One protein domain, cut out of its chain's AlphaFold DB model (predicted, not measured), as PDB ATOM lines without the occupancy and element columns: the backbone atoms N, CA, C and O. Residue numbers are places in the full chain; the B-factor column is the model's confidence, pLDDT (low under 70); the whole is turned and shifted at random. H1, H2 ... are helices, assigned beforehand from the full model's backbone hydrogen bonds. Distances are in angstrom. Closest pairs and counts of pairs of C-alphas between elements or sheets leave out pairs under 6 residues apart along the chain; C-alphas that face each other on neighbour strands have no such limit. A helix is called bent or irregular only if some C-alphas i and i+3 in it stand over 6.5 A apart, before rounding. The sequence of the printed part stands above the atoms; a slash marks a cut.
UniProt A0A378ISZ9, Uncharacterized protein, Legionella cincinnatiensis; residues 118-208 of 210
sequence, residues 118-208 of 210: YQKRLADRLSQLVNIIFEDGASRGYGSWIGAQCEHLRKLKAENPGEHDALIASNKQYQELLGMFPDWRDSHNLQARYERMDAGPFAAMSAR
ATOM      1  N   TYR A 118      18.781   9.973   8.349       88.88
ATOM      2  CA  TYR A 118      18.890  10.942   9.432       88.88
ATOM      3  C   TYR A 118      17.596  11.758   9.585       88.88
ATOM      4  O   TYR A 118      16.988  11.723  10.655       88.88
ATOM      5  N   GLN A 119      17.131  12.401   8.512       83.38
ATOM      6  CA  GLN A 119      15.922  13.227   8.520       83.38
ATOM      7  C   GLN A 119      14.661  12.448   8.891       83.38
ATOM      8  O   GLN A 119      13.809  12.996   9.578       83.38
ATOM      9  N   LYS A 120      14.546  11.172   8.503       84.19
ATOM     10  CA  LYS A 120      13.436  10.306   8.934       84.19
ATOM     11  C   LYS A 120      13.433  10.114  10.449       84.19
ATOM     12  O   LYS A 120      12.430  10.393  11.091       84.19
ATOM     13  N   ARG A 121      14.581   9.735  11.030       88.62
ATOM     14  CA  ARG A 121      14.717   9.605  12.493       88.62
ATOM     15  C   ARG A 121      14.394  10.919  13.201       88.62
ATOM     16  O   ARG A 121      13.759  10.891  14.245       88.62
ATOM     17  N   LEU A 122      14.829  12.052  12.651       90.00
ATOM     18  CA  LEU A 122      14.549  13.368  13.220       90.00
ATOM     19  C   LEU A 122      13.059  13.730  13.132       90.00
ATOM     20  O   LEU A 122      12.463  14.084  14.146       90.00
ATOM     21  N   ALA A 123      12.447  13.577  11.959       87.31
ATOM     22  CA  ALA A 123      11.030  13.849  11.732       87.31
ATOM     23  C   ALA A 123      10.123  12.981  12.617       87.31
ATOM     24  O   ALA A 123       9.166  13.499  13.189       87.31
ATOM     25  N   ASP A 124      10.456  11.700  12.801       86.31
ATOM     26  CA  ASP A 124       9.697  10.791  13.668       86.31
ATOM     27  C   ASP A 124       9.670  11.288  15.122       86.31
ATOM     28  O   ASP A 124       8.619  11.305  15.764       86.31
ATOM     29  N   ARG A 125      10.820  11.734  15.648       89.69
ATOM     30  CA  ARG A 125      10.934  12.244  17.026       89.69
ATOM     31  C   ARG A 125      10.219  13.580  17.200       89.69
ATOM     32  O   ARG A 125       9.515  13.770  18.191       89.69
ATOM     33  N   LEU A 126      10.352  14.479  16.226       89.94
ATOM     34  CA  LEU A 126       9.657  15.767  16.228       89.94
ATOM     35  C   LEU A 126       8.138  15.587  16.126       89.94
ATOM     36  O   LEU A 126       7.403  16.221  16.875       89.94
ATOM     37  N   SER A 127       7.660  14.680  15.270       86.56
ATOM     38  CA  SER A 127       6.232  14.368  15.145       86.56
ATOM     39  C   SER A 127       5.652  13.807  16.443       86.56
ATOM     40  O   SER A 127       4.546  14.177  16.818       86.56
ATOM     41  N   GLN A 128       6.401  12.980  17.179       83.69
ATOM     42  CA  GLN A 128       5.952  12.493  18.487       83.69
ATOM     43  C   GLN A 128       5.765  13.635  19.493       83.69
ATOM     44  O   GLN A 128       4.756  13.655  20.196       83.69
ATOM     45  N   LEU A 129       6.674  14.615  19.532       87.94
ATOM     46  CA  LEU A 129       6.504  15.800  20.380       87.94
ATOM     47  C   LEU A 129       5.337  16.682  19.928       87.94
ATOM     48  O   LEU A 129       4.567  17.119  20.780       87.94
ATOM     49  N   VAL A 130       5.164  16.897  18.618       88.88
ATOM     50  CA  VAL A 130       4.006  17.625  18.068       88.88
ATOM     51  C   VAL A 130       2.704  16.994  18.554       88.88
ATOM     52  O   VAL A 130       1.860  17.694  19.108       88.88
ATOM     53  N   ASN A 131       2.580  15.672  18.454       83.12
ATOM     54  CA  ASN A 131       1.367  14.970  18.864       83.12
ATOM     55  C   ASN A 131       1.110  15.089  20.376       83.12
ATOM     56  O   ASN A 131      -0.032  15.212  20.814       83.12
ATOM     57  N   ILE A 132       2.166  15.057  21.199       82.00
ATOM     58  CA  ILE A 132       2.028  15.199  22.655       82.00
ATOM     59  C   ILE A 132       1.588  16.621  23.032       82.00
ATOM     60  O   ILE A 132       0.757  16.785  23.926       82.00
ATOM     61  N   ILE A 133       2.135  17.631  22.358       83.38
ATOM     62  CA  ILE A 133       2.090  19.030  22.799       83.38
ATOM     63  C   ILE A 133       0.981  19.833  22.124       83.38
ATOM     64  O   ILE A 133       0.326  20.633  22.790       83.38
ATOM     65  N   PHE A 134       0.785  19.634  20.825       84.25
ATOM     66  CA  PHE A 134      -0.162  20.395  20.011       84.25
ATOM     67  C   PHE A 134      -1.433  19.609  19.669       84.25
ATOM     68  O   PHE A 134      -2.412  20.220  19.259       84.25
ATOM     69  N   GLU A 135      -1.440  18.282  19.847       79.94
ATOM     70  CA  GLU A 135      -2.578  17.407  19.500       79.94
ATOM     71  C   GLU A 135      -3.157  16.657  20.716       79.94
ATOM     72  O   GLU A 135      -3.624  15.516  20.626       79.94
ATOM     73  N   ASP A 136      -3.107  17.303  21.884       74.50
ATOM     74  CA  ASP A 136      -3.649  16.814  23.156       74.50
ATOM     75  C   ASP A 136      -3.068  15.480  23.658       74.50
ATOM     76  O   ASP A 136      -3.654  14.845  24.540       74.50
ATOM     77  N   GLY A 137      -1.923  15.013  23.150       72.69
ATOM     78  CA  GLY A 137      -1.348  13.732  23.570       72.69
ATOM     79  C   GLY A 137      -0.962  13.687  25.055       72.69
ATOM     80  O   GLY A 137      -1.111  12.638  25.681       72.69
ATOM     81  N   ALA A 138      -0.572  14.811  25.663       78.25
ATOM     82  CA  ALA A 138      -0.362  14.890  27.110       78.25
ATOM     83  C   ALA A 138      -1.634  14.523  27.890       78.25
ATOM     84  O   ALA A 138      -1.612  13.618  28.709       78.25
ATOM     85  N   SER A 139      -2.797  15.079  27.534       70.44
ATOM     86  CA  SER A 139      -4.070  14.719  28.189       70.44
ATOM     87  C   SER A 139      -4.402  13.218  28.144       70.44
ATOM     88  O   SER A 139      -5.118  12.692  28.998       70.44
ATOM     89  N   ARG A 140      -3.821  12.498  27.176       65.00
ATOM     90  CA  ARG A 140      -4.011  11.064  26.931       65.00
ATOM     91  C   ARG A 140      -2.984  10.175  27.655       65.00
ATOM     92  O   ARG A 140      -3.062   8.953  27.517       65.00
ATOM     93  N   GLY A 141      -2.077  10.749  28.450       72.62
ATOM     94  CA  GLY A 141      -1.089  10.019  29.254       72.62
ATOM     95  C   GLY A 141       0.301   9.897  28.622       72.62
ATOM     96  O   GLY A 141       1.078   9.034  29.031       72.62
ATOM     97  N   TYR A 142       0.602  10.695  27.592       76.25
ATOM     98  CA  TYR A 142       1.893  10.654  26.896       76.25
ATOM     99  C   TYR A 142       2.867  11.757  27.341       76.25
ATOM    100  O   TYR A 142       3.969  11.830  26.795       76.25
ATOM    101  N   GLY A 143       2.517  12.591  28.329       80.12
ATOM    102  CA  GLY A 143       3.396  13.653  28.832       80.12
ATOM    103  C   GLY A 143       4.746  13.118  29.319       80.12
ATOM    104  O   GLY A 143       5.791  13.699  29.020       80.12
ATOM    105  N   SER A 144       4.738  11.940  29.948       81.12
ATOM    106  CA  SER A 144       5.942  11.249  30.441       81.12
ATOM    107  C   SER A 144       6.965  10.856  29.367       81.12
ATOM    108  O   SER A 144       8.132  10.613  29.673       81.12
ATOM    109  N   TRP A 145       6.576  10.838  28.089       82.44
ATOM    110  CA  TRP A 145       7.460  10.447  26.986       82.44
ATOM    111  C   TRP A 145       8.283  11.611  26.426       82.44
ATOM    112  O   TRP A 145       9.232  11.372  25.676       82.44
ATOM    113  N   ILE A 146       7.968  12.857  26.804       85.25
ATOM    114  CA  ILE A 146       8.664  14.063  26.326       85.25
ATOM    115  C   ILE A 146      10.158  14.001  26.650       85.25
ATOM    116  O   ILE A 146      10.981  14.264  25.773       85.25
ATOM    117  N   GLY A 147      10.526  13.589  27.871       84.12
ATOM    118  CA  GLY A 147      11.924  13.499  28.299       84.12
ATOM    119  C   GLY A 147      12.778  12.621  27.393       84.12
ATOM    120  O   GLY A 147      13.833  13.052  26.919       84.12
ATOM    121  N   ALA A 148      12.279  11.423  27.082       85.81
ATOM    122  CA  ALA A 148      12.956  10.482  26.197       85.81
ATOM    123  C   ALA A 148      13.100  11.036  24.768       85.81
ATOM    124  O   ALA A 148      14.164  10.904  24.157       85.81
ATOM    125  N   GLN A 149      12.069  11.711  24.236       86.62
ATOM    126  CA  GLN A 149      12.158  12.316  22.901       86.62
ATOM    127  C   GLN A 149      13.190  13.448  22.850       86.62
ATOM    128  O   GLN A 149      13.995  13.491  21.920       86.62
ATOM    129  N   CYS A 150      13.234  14.322  23.859       89.19
ATOM    130  CA  CYS A 150      14.234  15.390  23.934       89.19
ATOM    131  C   CYS A 150      15.668  14.840  24.004       89.19
ATOM    132  O   CYS A 150      16.569  15.399  23.378       89.19
ATOM    133  N   GLU A 151      15.901  13.730  24.714       88.50
ATOM    134  CA  GLU A 151      17.222  13.089  24.745       88.50
ATOM    135  C   GLU A 151      17.632  12.557  23.360       88.50
ATOM    136  O   GLU A 151      18.762  12.777  22.913       88.50
ATOM    137  N   HIS A 152      16.708  11.907  22.645       89.62
ATOM    138  CA  HIS A 152      16.952  11.452  21.275       89.62
ATOM    139  C   HIS A 152      17.241  12.613  20.318       89.62
ATOM    140  O   HIS A 152      18.149  12.509  19.491       89.62
ATOM    141  N   LEU A 153      16.517  13.724  20.448       90.88
ATOM    142  CA  LEU A 153      16.720  14.913  19.626       90.88
ATOM    143  C   LEU A 153      18.069  15.592  19.899       90.88
ATOM    144  O   LEU A 153      18.719  16.031  18.953       90.88
ATOM    145  N   ARG A 154      18.563  15.600  21.148       91.94
ATOM    146  CA  ARG A 154      19.936  16.060  21.449       91.94
ATOM    147  C   ARG A 154      20.995  15.203  20.771       91.94
ATOM    148  O   ARG A 154      21.940  15.752  20.211       91.94
ATOM    149  N   LYS A 155      20.840  13.873  20.807       92.19
ATOM    150  CA  LYS A 155      21.770  12.948  20.136       92.19
ATOM    151  C   LYS A 155      21.781  13.194  18.628       92.19
ATOM    152  O   LYS A 155      22.850  13.363  18.058       92.19
ATOM    153  N   LEU A 156      20.604  13.337  18.015       91.56
ATOM    154  CA  LEU A 156      20.491  13.668  16.593       91.56
ATOM    155  C   LEU A 156      21.129  15.029  16.270       91.56
ATOM    156  O   LEU A 156      21.954  15.102  15.364       91.56
ATOM    157  N   LYS A 157      20.850  16.081  17.052       91.75
ATOM    158  CA  LYS A 157      21.471  17.403  16.859       91.75
ATOM    159  C   LYS A 157      23.001  17.353  16.932       91.75
ATOM    160  O   LYS A 157      23.661  18.043  16.162       91.75
ATOM    161  N   ALA A 158      23.563  16.538  17.824       92.12
ATOM    162  CA  ALA A 158      25.008  16.335  17.914       92.12
ATOM    163  C   ALA A 158      25.579  15.535  16.727       92.12
ATOM    164  O   ALA A 158      26.705  15.796  16.313       92.12
ATOM    165  N   GLU A 159      24.815  14.588  16.170       91.62
ATOM    166  CA  GLU A 159      25.208  13.801  14.991       91.62
ATOM    167  C   GLU A 159      25.299  14.661  13.719       91.62
ATOM    168  O   GLU A 159      26.264  14.528  12.967       91.62
ATOM    169  N   ASN A 160      24.307  15.522  13.452       90.75
ATOM    170  CA  ASN A 160      24.314  16.393  12.271       90.75
ATOM    171  C   ASN A 160      23.546  17.713  12.507       90.75
ATOM    172  O   ASN A 160      22.359  17.804  12.172       90.75
ATOM    173  N   PRO A 161      24.201  18.757  13.050       90.38
ATOM    174  CA  PRO A 161      23.531  20.003  13.428       90.38
ATOM    175  C   PRO A 161      22.997  20.791  12.224       90.38
ATOM    176  O   PRO A 161      21.918  21.368  12.300       90.38
ATOM    177  N   GLY A 162      23.702  20.774  11.088       89.00
ATOM    178  CA  GLY A 162      23.272  21.503   9.891       89.00
ATOM    179  C   GLY A 162      21.979  20.940   9.299       89.00
ATOM    180  O   GLY A 162      21.034  21.679   9.035       89.00
ATOM    181  N   GLU A 163      21.904  19.616   9.141       89.06
ATOM    182  CA  GLU A 163      20.700  18.948   8.630       89.06
ATOM    183  C   GLU A 163      19.551  18.976   9.650       89.06
ATOM    184  O   GLU A 163      18.381  19.042   9.269       89.06
ATOM    185  N   HIS A 164      19.883  18.973  10.944       92.19
ATOM    186  CA  HIS A 164      18.927  19.150  12.031       92.19
ATOM    187  C   HIS A 164      18.191  20.489  11.936       92.19
ATOM    188  O   HIS A 164      16.960  20.533  11.861       92.19
ATOM    189  N   ASP A 165      18.958  21.575  11.914       90.44
ATOM    190  CA  ASP A 165      18.410  22.924  11.951       90.44
ATOM    191  C   ASP A 165      17.709  23.264  10.626       90.44
ATOM    192  O   ASP A 165      16.653  23.896  10.639       90.44
ATOM    193  N   ALA A 166      18.209  22.751   9.493       89.50
ATOM    194  CA  ALA A 166      17.544  22.878   8.196       89.50
ATOM    195  C   ALA A 166      16.158  22.211   8.171       89.50
ATOM    196  O   ALA A 166      15.195  22.804   7.676       89.50
ATOM    197  N   LEU A 167      16.024  20.997   8.727       87.88
ATOM    198  CA  LEU A 167      14.729  20.313   8.777       87.88
ATOM    199  C   LEU A 167      13.745  21.045   9.699       87.88
ATOM    200  O   LEU A 167      12.577  21.198   9.344       87.88
ATOM    201  N   ILE A 168      14.201  21.544  10.848       89.19
ATOM    202  CA  ILE A 168      13.351  22.326  11.757       89.19
ATOM    203  C   ILE A 168      12.895  23.623  11.100       89.19
ATOM    204  O   ILE A 168      11.710  23.943  11.143       89.19
ATOM    205  N   ALA A 169      13.800  24.334  10.425       88.56
ATOM    206  CA  ALA A 169      13.467  25.555   9.702       88.56
ATOM    207  C   ALA A 169      12.417  25.323   8.600       88.56
ATOM    208  O   ALA A 169      11.677  26.246   8.269       88.56
ATOM    209  N   SER A 170      12.296  24.102   8.074       84.50
ATOM    210  CA  SER A 170      11.320  23.771   7.029       84.50
ATOM    211  C   SER A 170       9.874  23.597   7.522       84.50
ATOM    212  O   SER A 170       8.962  23.535   6.697       84.50
ATOM    213  N   ASN A 171       9.630  23.525   8.838       84.25
ATOM    214  CA  ASN A 171       8.302  23.258   9.395       84.25
ATOM    215  C   ASN A 171       7.988  24.163  10.596       84.25
ATOM    216  O   ASN A 171       8.654  24.112  11.627       84.25
ATOM    217  N   LYS A 172       6.902  24.938  10.491       87.88
ATOM    218  CA  LYS A 172       6.465  25.892  11.519       87.88
ATOM    219  C   LYS A 172       6.232  25.250  12.894       87.88
ATOM    220  O   LYS A 172       6.662  25.810  13.895       87.88
ATOM    221  N   GLN A 173       5.630  24.063  12.954       86.06
ATOM    222  CA  GLN A 173       5.407  23.366  14.228       86.06
ATOM    223  C   GLN A 173       6.729  22.921  14.866       86.06
ATOM    224  O   GLN A 173       6.864  22.939  16.084       86.06
ATOM    225  N   TYR A 174       7.734  22.554  14.063       91.12
ATOM    226  CA  TYR A 174       9.059  22.203  14.586       91.12
ATOM    227  C   TYR A 174       9.810  23.432  15.096       91.12
ATOM    228  O   TYR A 174      10.506  23.341  16.105       91.12
ATOM    229  N   GLN A 175       9.654  24.582  14.436       90.69
ATOM    230  CA  GLN A 175      10.180  25.855  14.936       90.69
ATOM    231  C   GLN A 175       9.525  26.238  16.268       90.69
ATOM    232  O   GLN A 175      10.222  26.637  17.199       90.69
ATOM    233  N   GLU A 176       8.205  26.074  16.384       89.31
ATOM    234  CA  GLU A 176       7.470  26.297  17.633       89.31
ATOM    235  C   GLU A 176       7.943  25.340  18.738       89.31
ATOM    236  O   GLU A 176       8.223  25.799  19.845       89.31
ATOM    237  N   LEU A 177       8.154  24.050  18.429       89.25
ATOM    238  CA  LEU A 177       8.811  23.121  19.357       89.25
ATOM    239  C   LEU A 177      10.183  23.647  19.780       89.25
ATOM    240  O   LEU A 177      10.455  23.719  20.970       89.25
ATOM    241  N   LEU A 178      11.054  24.052  18.856       87.25
ATOM    242  CA  LEU A 178      12.385  24.546  19.222       87.25
ATOM    243  C   LEU A 178      12.320  25.820  20.088       87.25
ATOM    244  O   LEU A 178      13.153  25.998  20.971       87.25
ATOM    245  N   GLY A 179      11.312  26.674  19.887       86.06
ATOM    246  CA  GLY A 179      11.047  27.828  20.750       86.06
ATOM    247  C   GLY A 179      10.602  27.441  22.165       86.06
ATOM    248  O   GLY A 179      10.965  28.113  23.129       86.06
ATOM    249  N   MET A 180       9.857  26.342  22.303       83.69
ATOM    250  CA  MET A 180       9.448  25.777  23.597       83.69
ATOM    251  C   MET A 180      10.566  24.970  24.270       83.69
ATOM    252  O   MET A 180      10.639  24.936  25.497       83.69
ATOM    253  N   PHE A 181      11.441  24.349  23.474       83.31
ATOM    254  CA  PHE A 181      12.558  23.504  23.895       83.31
ATOM    255  C   PHE A 181      13.867  23.977  23.250       83.31
ATOM    256  O   PHE A 181      14.391  23.290  22.362       83.31
ATOM    257  N   PRO A 182      14.438  25.116  23.682       81.62
ATOM    258  CA  PRO A 182      15.701  25.592  23.136       81.62
ATOM    259  C   PRO A 182      16.771  24.507  23.260       81.62
ATOM    260  O   PRO A 182      17.062  24.018  24.356       81.62
ATOM    261  N   ASP A 183      17.312  24.077  22.122       82.56
ATOM    262  CA  ASP A 183      18.289  22.985  22.030       82.56
ATOM    263  C   ASP A 183      17.873  21.681  22.734       82.56
ATOM    264  O   ASP A 183      18.725  20.914  23.196       82.56
ATOM    265  N   TRP A 184      16.566  21.425  22.840       87.31
ATOM    266  CA  TRP A 184      16.007  20.253  23.527       87.31
ATOM    267  C   TRP A 184      16.442  20.142  24.999       87.31
ATOM    268  O   TRP A 184      16.579  19.040  25.556       87.31
ATOM    269  N   ARG A 185      16.717  21.294  25.621       77.31
ATOM    270  CA  ARG A 185      17.049  21.432  27.043       77.31
ATOM    271  C   ARG A 185      15.779  21.620  27.872       77.31
ATOM    272  O   ARG A 185      14.699  21.838  27.339       77.31
ATOM    273  N   ASP A 186      15.937  21.488  29.187       68.75
ATOM    274  CA  ASP A 186      14.858  21.612  30.177       68.75
ATOM    275  C   ASP A 186      13.687  20.622  30.005       68.75
ATOM    276  O   ASP A 186      12.523  20.897  30.303       68.75
ATOM    277  N   SER A 187      14.007  19.413  29.536       69.94
ATOM    278  CA  SER A 187      13.013  18.368  29.306       69.94
ATOM    279  C   SER A 187      12.256  17.971  30.576       69.94
ATOM    280  O   SER A 187      11.105  17.575  30.474       69.94
ATOM    281  N   HIS A 188      12.852  18.118  31.764       68.25
ATOM    282  CA  HIS A 188      12.228  17.744  33.038       68.25
ATOM    283  C   HIS A 188      11.107  18.695  33.477       68.25
ATOM    284  O   HIS A 188      10.046  18.219  33.872       68.25
ATOM    285  N   ASN A 189      11.289  20.018  33.383       73.81
ATOM    286  CA  ASN A 189      10.244  20.965  33.792       73.81
ATOM    287  C   ASN A 189       9.040  20.921  32.849       73.81
ATOM    288  O   ASN A 189       7.890  21.000  33.286       73.81
ATOM    289  N   LEU A 190       9.297  20.761  31.552       71.44
ATOM    290  CA  LEU A 190       8.242  20.649  30.554       71.44
ATOM    291  C   LEU A 190       7.563  19.281  30.592       71.44
ATOM    292  O   LEU A 190       6.337  19.240  30.577       71.44
ATOM    293  N   GLN A 191       8.307  18.182  30.740       77.00
ATOM    294  CA  GLN A 191       7.714  16.868  31.006       77.00
ATOM    295  C   GLN A 191       6.803  16.932  32.234       77.00
ATOM    296  O   GLN A 191       5.634  16.600  32.113       77.00
ATOM    297  N   ALA A 192       7.270  17.477  33.362       78.50
ATOM    298  CA  ALA A 192       6.447  17.623  34.562       78.50
ATOM    299  C   ALA A 192       5.196  18.493  34.329       78.50
ATOM    300  O   ALA A 192       4.145  18.250  34.921       78.50
ATOM    301  N   ARG A 193       5.275  19.513  33.462       81.81
ATOM    302  CA  ARG A 193       4.115  20.332  33.077       81.81
ATOM    303  C   ARG A 193       3.071  19.519  32.310       81.81
ATOM    304  O   ARG A 193       1.887  19.679  32.592       81.81
ATOM    305  N   TYR A 194       3.495  18.688  31.363       79.38
ATOM    306  CA  TYR A 194       2.592  17.875  30.544       79.38
ATOM    307  C   TYR A 194       2.126  16.602  31.265       79.38
ATOM    308  O   TYR A 194       0.971  16.233  31.121       79.38
ATOM    309  N   GLU A 195       2.947  15.998  32.123       77.75
ATOM    310  CA  GLU A 195       2.554  14.888  33.005       77.75
ATOM    311  C   GLU A 195       1.440  15.291  33.975       77.75
ATOM    312  O   GLU A 195       0.547  14.504  34.258       77.75
ATOM    313  N   ARG A 196       1.414  16.545  34.448       78.06
ATOM    314  CA  ARG A 196       0.283  17.058  35.250       78.06
ATOM    315  C   ARG A 196      -1.029  17.123  34.471       78.06
ATOM    316  O   ARG A 196      -2.083  17.264  35.086       78.06
ATOM    317  N   MET A 197      -0.960  17.081  33.143       71.56
ATOM    318  CA  MET A 197      -2.125  17.025  32.265       71.56
ATOM    319  C   MET A 197      -2.515  15.582  31.935       71.56
ATOM    320  O   MET A 197      -3.596  15.394  31.389       71.56
ATOM    321  N   ASP A 198      -1.692  14.579  32.270       70.19
ATOM    322  CA  ASP A 198      -1.967  13.168  31.992       70.19
ATOM    323  C   ASP A 198      -3.246  12.715  32.727       70.19
ATOM    324  O   ASP A 198      -3.241  12.442  33.926       70.19
ATOM    325  N   ALA A 199      -4.358  12.596  31.996       58.22
ATOM    326  CA  ALA A 199      -5.646  12.122  32.516       58.22
ATOM    327  C   ALA A 199      -6.011  10.707  32.011       58.22
ATOM    328  O   ALA A 199      -7.112  10.213  32.258       58.22
ATOM    329  N   GLY A 200      -5.098  10.045  31.288       52.94
ATOM    330  CA  GLY A 200      -5.326   8.757  30.624       52.94
ATOM    331  C   GLY A 200      -4.852   7.519  31.408       52.94
ATOM    332  O   GLY A 200      -4.033   7.628  32.321       52.94
ATOM    333  N   PRO A 201      -5.280   6.301  31.010       52.50
ATOM    334  CA  PRO A 201      -4.930   5.035  31.680       52.50
ATOM    335  C   PRO A 201      -3.419   4.724  31.692       52.50
ATOM    336  O   PRO A 201      -2.970   3.860  32.443       52.50
ATOM    337  N   PHE A 202      -2.627   5.434  30.883       50.75
ATOM    338  CA  PHE A 202      -1.171   5.307  30.795       50.75
ATOM    339  C   PHE A 202      -0.413   6.108  31.866       50.75
ATOM    340  O   PHE A 202       0.724   5.750  32.176       50.75
ATOM    341  N   ALA A 203      -1.049   7.101  32.501       50.50
ATOM    342  CA  ALA A 203      -0.475   7.866  33.615       50.50
ATOM    343  C   ALA A 203      -0.103   6.961  34.809       50.50
ATOM    344  O   ALA A 203       0.863   7.199  35.524       50.50
ATOM    345  N   ALA A 204      -0.847   5.865  34.995       50.03
ATOM    346  CA  ALA A 204      -0.587   4.879  36.041       50.03
ATOM    347  C   ALA A 204       0.571   3.912  35.711       50.03
ATOM    348  O   ALA A 204       1.105   3.272  36.618       50.03
ATOM    349  N   MET A 205       0.968   3.779  34.437       45.38
ATOM    350  CA  MET A 205       2.056   2.876  34.026       45.38
ATOM    351  C   MET A 205       3.443   3.528  34.093       45.38
ATOM    352  O   MET A 205       4.423   2.816  34.311       45.38
ATOM    353  N   SER A 206       3.545   4.855  33.970       46.62
ATOM    354  CA  SER A 206       4.812   5.587  34.139       46.62
ATOM    355  C   SER A 206       5.265   5.662  35.604       46.62
ATOM    356  O   SER A 206       6.462   5.682  35.875       46.62
ATOM    357  N   ALA A 207       4.334   5.593  36.562       46.22
ATOM    358  CA  ALA A 207       4.628   5.607  37.998       46.22
ATOM    359  C   ALA A 207       5.319   4.328  38.531       46.22
ATOM    360  O   ALA A 207       5.654   4.266  39.711       46.22
ATOM    361  N   ARG A 208       5.524   3.294  37.697       37.03
ATOM    362  CA  ARG A 208       6.119   1.999  38.096       37.03
ATOM    363  C   ARG A 208       7.589   1.805  37.694       37.03
ATOM    364  O   ARG A 208       8.098   0.700  37.854       37.03
TER     365      ARG A 208
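This is residues 118 to 208 of the 210 residues of an uncharacterized protein of Legionella cincinnatiensis (UniProt A0A378ISZ9). Two long helices, H1 and H2, lie side by side as a hairpin along the longest axis, and the chain then folds back along it: H3 at one end, H4 across H1, and H5 beside residues 143 to 150 of H2. Short H6 lies near the other end and touches no helix. The 91 printed residues include six named helices, H1 to H6 in that order, and no named strand; the class is all helix. The whole is compact, with a radius of gyration of the C-alphas of 13.0 A, but elongated, spanning 39 by 23 by 21 A.

Start with H1, residues 118 to 133, and H2, residues 143 to 159: this helical hairpin touches closest at C-alphas 125 and 149, 6.0 A apart, at a shallow tilt of 25 degrees, opposite ways. Next, H3, residues 161 to 169, touches H1 at residues 119 to 122 alone, closest at C-alphas 119 and 167, 7.2 A apart, at a steep tilt of 46 degrees. H4, residues 172 to 180, touches residues 126 to 130 of H1 alone, closest at C-alphas 126 and 174, 6.7 A apart, and is only just about perpendicular, at 71 degrees. H5, residues 187 to 195, touches H2, closest at C-alphas 143 and 195, 4.4 A apart, at a shallow tilt of 28 degrees, opposite ways. H6, residues 203 to 206, is close to H2 but not clearly touching, with C-alphas 144 and 206 closest at 6.9 A. Every O i to N i+4 pair is within hydrogen-bond range in H1, H3, H4 and H5, and 11 of 13 are in H2; H6 is too short for such a pair.

Find C-alpha 118 at (18.890, 10.942, 9.432), where H1 begins its 22.9 A. H2 runs 25.8 A from C-alpha 143 at (3.396, 13.653, 28.832) and is irregular, but only just: C-alphas 144 and 147 are 6.7 A apart. H6 ends at C-alpha 206, (4.812, 5.587, 34.139).

The farthest C-alphas, 162 and 201, are 39.3 A apart. The printed part has no cut, and no link is long. Look for pLDDT under 70 at residues 140, 186 to 188 and 199 to 208.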